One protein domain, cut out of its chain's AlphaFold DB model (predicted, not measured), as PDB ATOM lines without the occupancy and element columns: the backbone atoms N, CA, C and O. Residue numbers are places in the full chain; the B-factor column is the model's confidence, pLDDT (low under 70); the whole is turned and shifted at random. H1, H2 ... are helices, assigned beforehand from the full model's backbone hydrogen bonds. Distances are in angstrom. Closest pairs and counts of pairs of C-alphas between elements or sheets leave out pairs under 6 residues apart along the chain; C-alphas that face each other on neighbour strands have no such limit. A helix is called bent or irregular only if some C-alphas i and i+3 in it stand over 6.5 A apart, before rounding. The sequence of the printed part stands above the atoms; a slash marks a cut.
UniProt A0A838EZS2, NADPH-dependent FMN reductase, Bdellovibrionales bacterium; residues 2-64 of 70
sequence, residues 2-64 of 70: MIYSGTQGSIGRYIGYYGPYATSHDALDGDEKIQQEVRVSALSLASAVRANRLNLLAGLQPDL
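What this domain is: This is residues 2 to 64 of the 70 residues of the protein "NADPH-dependent FMN reductase" of Bdellovibrionales bacterium (UniProt A0A838EZS2). An unnamed stretch, residues 2 to 20, runs lengthwise beside the long helix H2 to the short helix H1, where the chain turns back; H2 makes most of the rod's length, and residues 54 to 64 fold back along its far part. The printed part has 63 residues, with two named helices, H1 then H2, and no named strand. Its class is all helix, though under half of the residues, 31, are in named elements. It is loose, with a radius of gyration of the C-alphas of 15.2 A, and spans 48 by 20 by 15 A.

Where its parts are: H1, residues 21 to 29, begins at C-alpha 21 (178.171, 197.546, 267.433) and is 13.6 A long. It is irregular: C-alphas 22 and 25 are 7.6 A apart. H2, residues 32 to 53, is 32.0 A long and ends at C-alpha 53 (156.107, 192.411, 230.836).

How they stand to each other: H1 and H2 are close but not clearly touching; their closest C-alphas, of Leu 28 and Ile 34, are 7.8 A apart. They run the same way at a steep tilt of 58 degrees. Every O i to N i+4 pair is within hydrogen-bond range in H2, and 3 of 5 in H1.

The domain as a whole: The C-alphas farthest apart, of Pro 20 and Asn 55, are 47.8 A apart. The printed part has no cut, and the link from H1 to H2 is tight. Residues 58 to 62 have pLDDT under 70.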
ATOM      1  N   MET A   2     170.503 191.896 232.936       77.81
ATOM      2  CA  MET A   2     169.921 192.586 234.097       77.81
ATOM      3  C   MET A   2     169.341 193.932 233.659       77.81
ATOM      4  O   MET A   2     169.991 194.666 232.924       77.81
ATOM      5  N   ILE A   3     168.141 194.262 234.138       78.94
ATOM      6  CA  ILE A   3     167.457 195.523 233.827       78.94
ATOM      7  C   ILE A   3     167.381 196.358 235.098       78.94
ATOM      8  O   ILE A   3     166.966 195.872 236.149       78.94
ATOM      9  N   TYR A   4     167.776 197.622 234.991       80.75
ATOM     10  CA  TYR A   4     167.727 198.561 236.098       80.75
ATOM     11  C   TYR A   4     166.282 198.956 236.432       80.75
ATOM     12  O   TYR A   4     165.519 199.338 235.548       80.75
ATOM     13  N   SER A   5     165.910 198.906 237.712       77.62
ATOM     14  CA  SER A   5     164.563 199.254 238.193       77.62
ATOM     15  C   SER A   5     164.324 200.761 238.366       77.62
ATOM     16  O   SER A   5     163.233 201.160 238.759       77.62
ATOM     17  N   GLY A   6     165.323 201.600 238.078       77.62
ATOM     18  CA  GLY A   6     165.282 203.044 238.320       77.62
ATOM     19  C   GLY A   6     165.982 203.447 239.622       77.62
ATOM     20  O   GLY A   6     166.285 202.605 240.467       77.62
ATOM     21  N   THR A   7     166.241 204.751 239.773       77.81
ATOM     22  CA  THR A   7     166.992 205.358 240.897       77.81
ATOM     23  C   THR A   7     166.433 204.994 242.263       77.81
ATOM     24  O   THR A   7     167.192 204.722 243.188       77.81
ATOM     25  N   GLN A   8     165.111 204.915 242.372       79.88
ATOM     26  CA  GLN A   8     164.418 204.561 243.605       79.88
ATOM     27  C   GLN A   8     164.445 203.060 243.919       79.88
ATOM     28  O   GLN A   8     164.143 202.673 245.044       79.88
ATOM     29  N   GLY A   9     164.819 202.207 242.964       79.00
ATOM     30  CA  GLY A   9     164.924 200.758 243.145       79.00
ATOM     31  C   GLY A   9     166.239 200.299 243.782       79.00
ATOM     32  O   GLY A   9     166.436 199.104 243.982       79.00
ATOM     33  N   SER A  10     167.147 201.225 244.096       83.06
ATOM     34  CA  SER A  10     168.419 200.941 244.761       83.06
ATOM     35  C   SER A  10     168.554 201.754 246.044       83.06
ATOM     36  O   SER A  10     168.232 202.939 246.074       83.06
ATOM     37  N   ILE A  11     169.083 201.125 247.094       87.25
ATOM     38  CA  ILE A  11     169.312 201.753 248.398       87.25
ATOM     39  C   ILE A  11     170.787 201.608 248.749       87.25
ATOM     40  O   ILE A  11     171.337 200.511 248.696       87.25
ATOM     41  N   GLY A  12     171.417 202.714 249.138       86.88
ATOM     42  CA  GLY A  12     172.760 202.723 249.707       86.88
ATOM     43  C   GLY A  12     172.768 203.588 250.957       86.88
ATOM     44  O   GLY A  12     172.597 204.804 250.859       86.88
ATOM     45  N   ARG A  13     172.913 202.966 252.132       88.50
ATOM     46  CA  ARG A  13     172.859 203.652 253.429       88.50
ATOM     47  C   ARG A  13     173.827 203.029 254.423       88.50
ATOM     48  O   ARG A  13     173.973 201.813 254.477       88.50
ATOM     49  N   TYR A  14     174.410 203.892 255.245       91.56
ATOM     50  CA  TYR A  14     175.058 203.498 256.484       91.56
ATOM     51  C   TYR A  14     174.166 203.926 257.647       91.56
ATOM     52  O   TYR A  14     173.775 205.090 257.724       91.56
ATOM     53  N   ILE A  15     173.841 202.992 258.537       93.88
ATOM     54  CA  ILE A  15     173.012 203.235 259.721       93.88
ATOM     55  C   ILE A  15     173.877 202.976 260.944       93.88
ATOM     56  O   ILE A  15     174.555 201.954 261.011       93.88
ATOM     57  N   GLY A  16     173.913 203.936 261.870       92.44
ATOM     58  CA  GLY A  16     174.698 203.812 263.100       92.44
ATOM     59  C   GLY A  16     176.200 203.584 262.877       92.44
ATOM     60  O   GLY A  16     176.845 203.028 263.753       92.44
ATOM     61  N   TYR A  17     176.764 203.994 261.732       93.88
ATOM     62  CA  TYR A  17     178.114 203.604 261.281       93.88
ATOM     63  C   TYR A  17     179.241 203.863 262.286       93.88
ATOM     64  O   TYR A  17     180.161 203.065 262.412       93.88
ATOM     65  N   TYR A  18     179.162 204.985 263.000       94.75
ATOM     66  CA  TYR A  18     180.138 205.360 264.025       94.75
ATOM     67  C   TYR A  18     179.696 204.973 265.446       94.75
ATOM     68  O   TYR A  18     180.363 205.327 266.415       94.75
ATOM     69  N   GLY A  19     178.555 204.297 265.586       94.00
ATOM     70  CA  GLY A  19     177.987 203.883 266.862       94.00
ATOM     71  C   GLY A  19     178.548 202.548 267.365       94.00
ATOM     72  O   GLY A  19     179.185 201.807 266.613       94.00
ATOM     73  N   PRO A  20     178.303 202.205 268.643       96.38
ATOM     74  CA  PRO A  20     178.674 200.905 269.181       96.38
ATOM     75  C   PRO A  20     177.978 199.776 268.421       96.38
ATOM     76  O   PRO A  20     176.765 199.803 268.212       96.38
ATOM     77  N   TYR A  21     178.731 198.729 268.087       93.19
ATOM     78  CA  TYR A  21     178.171 197.546 267.433       93.19
ATOM     79  C   TYR A  21     177.028 196.914 268.242       93.19
ATOM     80  O   TYR A  21     176.029 196.489 267.666       93.19
ATOM     81  N   ALA A  22     177.143 196.924 269.577       97.50
ATOM     82  CA  ALA A  22     176.152 196.353 270.487       97.50
ATOM     83  C   ALA A  22     174.736 196.940 270.327       97.50
ATOM     84  O   ALA A  22     173.775 196.245 270.624       97.50
ATOM     85  N   THR A  23     174.601 198.176 269.834       95.81
ATOM     86  CA  THR A  23     173.310 198.862 269.627       95.81
ATOM     87  C   THR A  23     173.000 199.087 268.143       95.81
ATOM     88  O   THR A  23     172.125 199.877 267.796       95.81
ATOM     89  N   SER A  24     173.748 198.450 267.236       95.06
ATOM     90  CA  SER A  24     173.598 198.650 265.786       95.06
ATOM     91  C   SER A  24     172.251 198.147 265.257       95.06
ATOM     92  O   SER A  24     171.654 198.798 264.401       95.06
ATOM     93  N   HIS A  25     171.751 197.034 265.799       95.44
ATOM     94  CA  HIS A  25     170.433 196.499 265.461       95.44
ATOM     95  C   HIS A  25     169.311 197.414 265.951       95.44
ATOM     96  O   HIS A  25     168.445 197.755 265.159       95.44
ATOM     97  N   ASP A  26     169.392 197.925 267.181       97.62
ATOM     98  CA  ASP A  26     168.409 198.890 267.692       97.62
ATOM     99  C   ASP A  26     168.363 200.164 266.830       97.62
ATOM    100  O   ASP A  26     167.293 200.707 266.554       97.62
ATOM    101  N   ALA A  27     169.527 200.629 266.357       96.75
ATOM    102  CA  ALA A  27     169.614 201.768 265.446       96.75
ATOM    103  C   ALA A  27     168.973 201.482 264.075       96.75
ATOM    104  O   ALA A  27     168.379 202.384 263.489       96.75
ATOM    105  N   LEU A  28     169.089 200.252 263.565       95.38
ATOM    106  CA  LEU A  28     168.406 199.815 262.344       95.38
ATOM    107  C   LEU A  28     166.892 199.710 262.554       95.38
ATOM    108  O   LEU A  28     166.120 200.219 261.741       95.38
ATOM    109  N   ASP A  29     166.472 199.082 263.647       96.75
ATOM    110  CA  ASP A  29     165.069 198.811 263.952       96.75
ATOM    111  C   ASP A  29     164.289 200.104 264.224       96.75
ATOM    112  O   ASP A  29     163.143 200.241 263.794       96.75
ATOM    113  N   GLY A  30     164.924 201.086 264.871       96.44
ATOM    114  CA  GLY A  30     164.335 202.399 265.138       96.44
ATOM    115  C   GLY A  30     164.289 203.344 263.932       96.44
ATOM    116  O   GLY A  30     163.663 204.403 264.000       96.44
ATOM    117  N   ASP A  31     164.943 203.006 262.821       95.75
ATOM    118  CA  ASP A  31     165.019 203.879 261.655       95.75
ATOM    119  C   ASP A  31     163.843 203.638 260.691       95.75
ATOM    120  O   ASP A  31     163.917 202.939 259.680       95.75
ATOM    121  N   GLU A  32     162.710 204.277 260.970       96.06
ATOM    122  CA  GLU A  32     161.512 204.170 260.124       96.06
ATOM    123  C   GLU A  32     161.753 204.620 258.671       96.06
ATOM    124  O   GLU A  32     161.089 204.157 257.736       96.06
ATOM    125  N   LYS A  33     162.727 205.511 258.444       94.00
ATOM    126  CA  LYS A  33     163.015 206.020 257.100       94.00
ATOM    127  C   LYS A  33     163.689 204.959 256.234       94.00
ATOM    128  O   LYS A  33     163.343 204.889 255.058       94.00
ATOM    129  N   ILE A  34     164.582 204.117 256.772       94.50
ATOM    130  CA  ILE A  34     165.134 203.001 255.979       94.50
ATOM    131  C   ILE A  34     164.036 201.999 255.627       94.50
ATOM    132  O   ILE A  34     163.972 201.533 254.493       94.50
ATOM    133  N   GLN A  35     163.111 201.725 256.548       94.75
ATOM    134  CA  GLN A  35     161.991 200.821 256.291       94.75
ATOM    135  C   GLN A  35     161.105 201.356 255.158       94.75
ATOM    136  O   GLN A  35     160.684 200.605 254.274       94.75
ATOM    137  N   GLN A  36     160.862 202.668 255.135       94.62
ATOM    138  CA  GLN A  36     160.131 203.306 254.048       94.62
ATOM    139  C   GLN A  36     160.921 203.303 252.728       94.62
ATOM    140  O   GLN A  36     160.321 203.081 251.678       94.62
ATOM    141  N   GLU A  37     162.245 203.489 252.755       93.31
ATOM    142  CA  GLU A  37     163.098 203.349 251.564       93.31
ATOM    143  C   GLU A  37     163.024 201.927 250.990       93.31
ATOM    144  O   GLU A  37     162.825 201.778 249.786       93.31
ATOM    145  N   VAL A  38     163.055 200.887 251.833       93.94
ATOM    146  CA  VAL A  38     162.876 199.486 251.403       93.94
ATOM    147  C   VAL A  38     161.538 199.291 250.690       93.94
ATOM    148  O   VAL A  38     161.496 198.678 249.620       93.94
ATOM    149  N   ARG A  39     160.443 199.845 251.228       94.06
ATOM    150  CA  ARG A  39     159.124 199.774 250.572       94.06
ATOM    151  C   ARG A  39     159.127 200.470 249.214       94.06
ATOM    152  O   ARG A  39     158.614 199.911 248.247       94.06
ATOM    153  N   VAL A  40     159.709 201.664 249.131       91.88
ATOM    154  CA  VAL A  40     159.820 202.430 247.881       91.88
ATOM    155  C   VAL A  40     160.617 201.646 246.834       91.88
ATOM    156  O   VAL A  40     160.154 201.503 245.701       91.88
ATOM    157  N   SER A  41     161.746 201.040 247.209       90.56
ATOM    158  CA  SER A  41     162.542 200.234 246.279       90.56
ATOM    159  C   SER A  41     161.835 198.966 245.819       90.56
ATOM    160  O   SER A  41     161.875 198.645 244.630       90.56
ATOM    161  N   ALA A  42     161.120 198.280 246.712       92.25
ATOM    162  CA  ALA A  42     160.301 197.130 246.338       92.25
ATOM    163  C   ALA A  42     159.184 197.515 245.347       92.25
ATOM    164  O   ALA A  42     158.958 196.806 244.363       92.25
ATOM    165  N   LEU A  43     158.519 198.657 245.558       90.81
ATOM    166  CA  LEU A  43     157.488 199.174 244.649       90.81
ATOM    167  C   LEU A  43     158.065 199.577 243.286       90.81
ATOM    168  O   LEU A  43     157.459 199.287 242.252       90.81
ATOM    169  N   SER A  44     159.241 200.202 243.269       88.81
ATOM    170  CA  SER A  44     159.968 200.551 242.046       88.81
ATOM    171  C   SER A  44     160.335 199.299 241.241       88.81
ATOM    172  O   SER A  44     160.043 199.236 240.045       88.81
ATOM    173  N   LEU A  45     160.849 198.253 241.899       89.50
ATOM    174  CA  LEU A  45     161.130 196.969 241.257       89.50
ATOM    175  C   LEU A  45     159.862 196.315 240.695       89.50
ATOM    176  O   LEU A  45     159.846 195.899 239.536       89.50
ATOM    177  N   ALA A  46     158.783 196.249 241.478       90.69
ATOM    178  CA  ALA A  46     157.516 195.674 241.026       90.69
ATOM    179  C   ALA A  46     156.947 196.421 239.805       90.69
ATOM    180  O   ALA A  46     156.463 195.798 238.854       90.69
ATOM    181  N   SER A  47     157.057 197.752 239.804       88.00
ATOM    182  CA  SER A  47     156.635 198.611 238.693       88.00
ATOM    183  C   SER A  47     157.467 198.350 237.438       88.00
ATOM    184  O   SER A  47     156.902 198.152 236.362       88.00
ATOM    185  N   ALA A  48     158.792 198.248 237.578       86.88
ATOM    186  CA  ALA A  48     159.698 197.929 236.479       86.88
ATOM    187  C   ALA A  48     159.422 196.535 235.887       86.88
ATOM    188  O   ALA A  48     159.355 196.385 234.667       86.88
ATOM    189  N   VAL A  49     159.175 195.521 236.726       89.81
ATOM    190  CA  VAL A  49     158.798 194.170 236.271       89.81
ATOM    191  C   VAL A  49     157.484 194.200 235.488       89.81
ATOM    192  O   VAL A  49     157.376 193.569 234.435       89.81
ATOM    193  N   ARG A  50     156.479 194.946 235.961       89.38
ATOM    194  CA  ARG A  50     155.203 195.098 235.249       89.38
ATOM    195  C   ARG A  50     155.387 195.806 233.907       89.38
ATOM    196  O   ARG A  50     154.858 195.332 232.907       89.38
ATOM    197  N   ALA A  51     156.144 196.900 233.878       87.81
ATOM    198  CA  ALA A  51     156.438 197.636 232.653       87.81
ATOM    199  C   ALA A  51     157.201 196.765 231.645       87.81
ATOM    200  O   ALA A  51     156.857 196.761 230.466       87.81
ATOM    201  N   ASN A  52     158.169 195.964 232.102       87.69
ATOM    202  CA  ASN A  52     158.906 195.029 231.251       87.69
ATOM    203  C   ASN A  52     157.975 194.011 230.587       87.69
ATOM    204  O   ASN A  52     158.009 193.862 229.370       87.69
ATOM    205  N   ARG A  53     157.080 193.385 231.362       89.81
ATOM    206  CA  ARG A  53     156.107 192.411 230.836       89.81
ATOM    207  C   ARG A  53     155.155 193.003 229.797       89.81
ATOM    208  O   ARG A  53     154.647 192.269 228.958       89.81
ATOM    209  N   LEU A  54     154.905 194.310 229.861       90.44
ATOM    210  CA  LEU A  54     154.058 195.033 228.911       90.44
ATOM    211  C   LEU A  54     154.851 195.650 227.748       90.44
ATOM    212  O   LEU A  54     154.247 196.276 226.884       90.44
ATOM    213  N   ASN A  55     156.179 195.486 227.709       86.75
ATOM    214  CA  ASN A  55     157.086 196.184 226.790       86.75
ATOM    215  C   ASN A  55     156.993 197.726 226.885       86.75
ATOM    216  O   ASN A  55     157.217 198.435 225.910       86.75
ATOM    217  N   LEU A  56     156.684 198.250 228.078       84.38
ATOM    218  CA  LEU A  56     156.498 199.678 228.386       84.38
ATOM    219  C   LEU A  56     157.624 200.260 229.263       84.38
ATOM    220  O   LEU A  56     157.429 201.263 229.944       84.38
ATOM    221  N   LEU A  57     158.800 199.628 229.301       72.31
ATOM    222  CA  LEU A  57     159.914 200.070 230.160       72.31
ATOM    223  C   LEU A  57     160.413 201.490 229.855       72.31
ATOM    224  O   LEU A  57     160.990 202.134 230.729       72.31
ATOM    225  N   ALA A  58     160.185 201.991 228.642       62.41
ATOM    226  CA  ALA A  58     160.538 203.349 228.262       62.41
ATOM    227  C   ALA A  58     159.572 204.361 228.911       62.41
ATOM    228  O   ALA A  58     158.587 204.767 228.303       62.41
ATOM    229  N   GLY A  59     159.850 204.768 230.154       57.59
ATOM    230  CA  GLY A  59     159.279 205.989 230.742       57.59
ATOM    231  C   GLY A  59     158.559 205.856 232.084       57.59
ATOM    232  O   GLY A  59     158.206 206.876 232.667       57.59
ATOM    233  N   LEU A  60     158.367 204.649 232.624       59.56
ATOM    234  CA  LEU A  60     157.757 204.478 233.948       59.56
ATOM    235  C   LEU A  60     158.814 204.520 235.056       59.56
ATOM    236  O   LEU A  60     159.264 203.486 235.543       59.56
ATOM    237  N   GLN A  61     159.180 205.727 235.487       63.34
ATOM    238  CA  GLN A  61     159.642 205.907 236.862       63.34
ATOM    239  C   GLN A  61     158.422 206.274 237.709       63.34
ATOM    240  O   GLN A  61     157.777 207.282 237.418       63.34
ATOM    241  N   PRO A  62     158.033 205.446 238.691       63.91
ATOM    242  CA  PRO A  62     156.921 205.794 239.559       63.91
ATOM    243  C   PRO A  62     157.288 207.044 240.367       63.91
ATOM    244  O   PRO A  62     158.391 207.139 240.901       63.91
ATOM    245  N   ASP A  63     156.361 207.998 240.451       74.75
ATOM    246  CA  ASP A  63     156.499 209.191 241.291       74.75
ATOM    247  C   ASP A  63     156.291 208.800 242.764       74.75
ATOM    248  O   ASP A  63     155.208 208.948 243.334       74.75
ATOM    249  N   LEU A  64     157.304 208.159 243.357       78.06
ATOM    250  CA  LEU A  64     157.293 207.793 244.771       78.06
ATOM    251  C   LEU A  64     157.986 208.882 245.580       78.06
ATOM    252  O   LEU A  64     159.094 209.317 245.263       78.06
TER     253      LEU A  64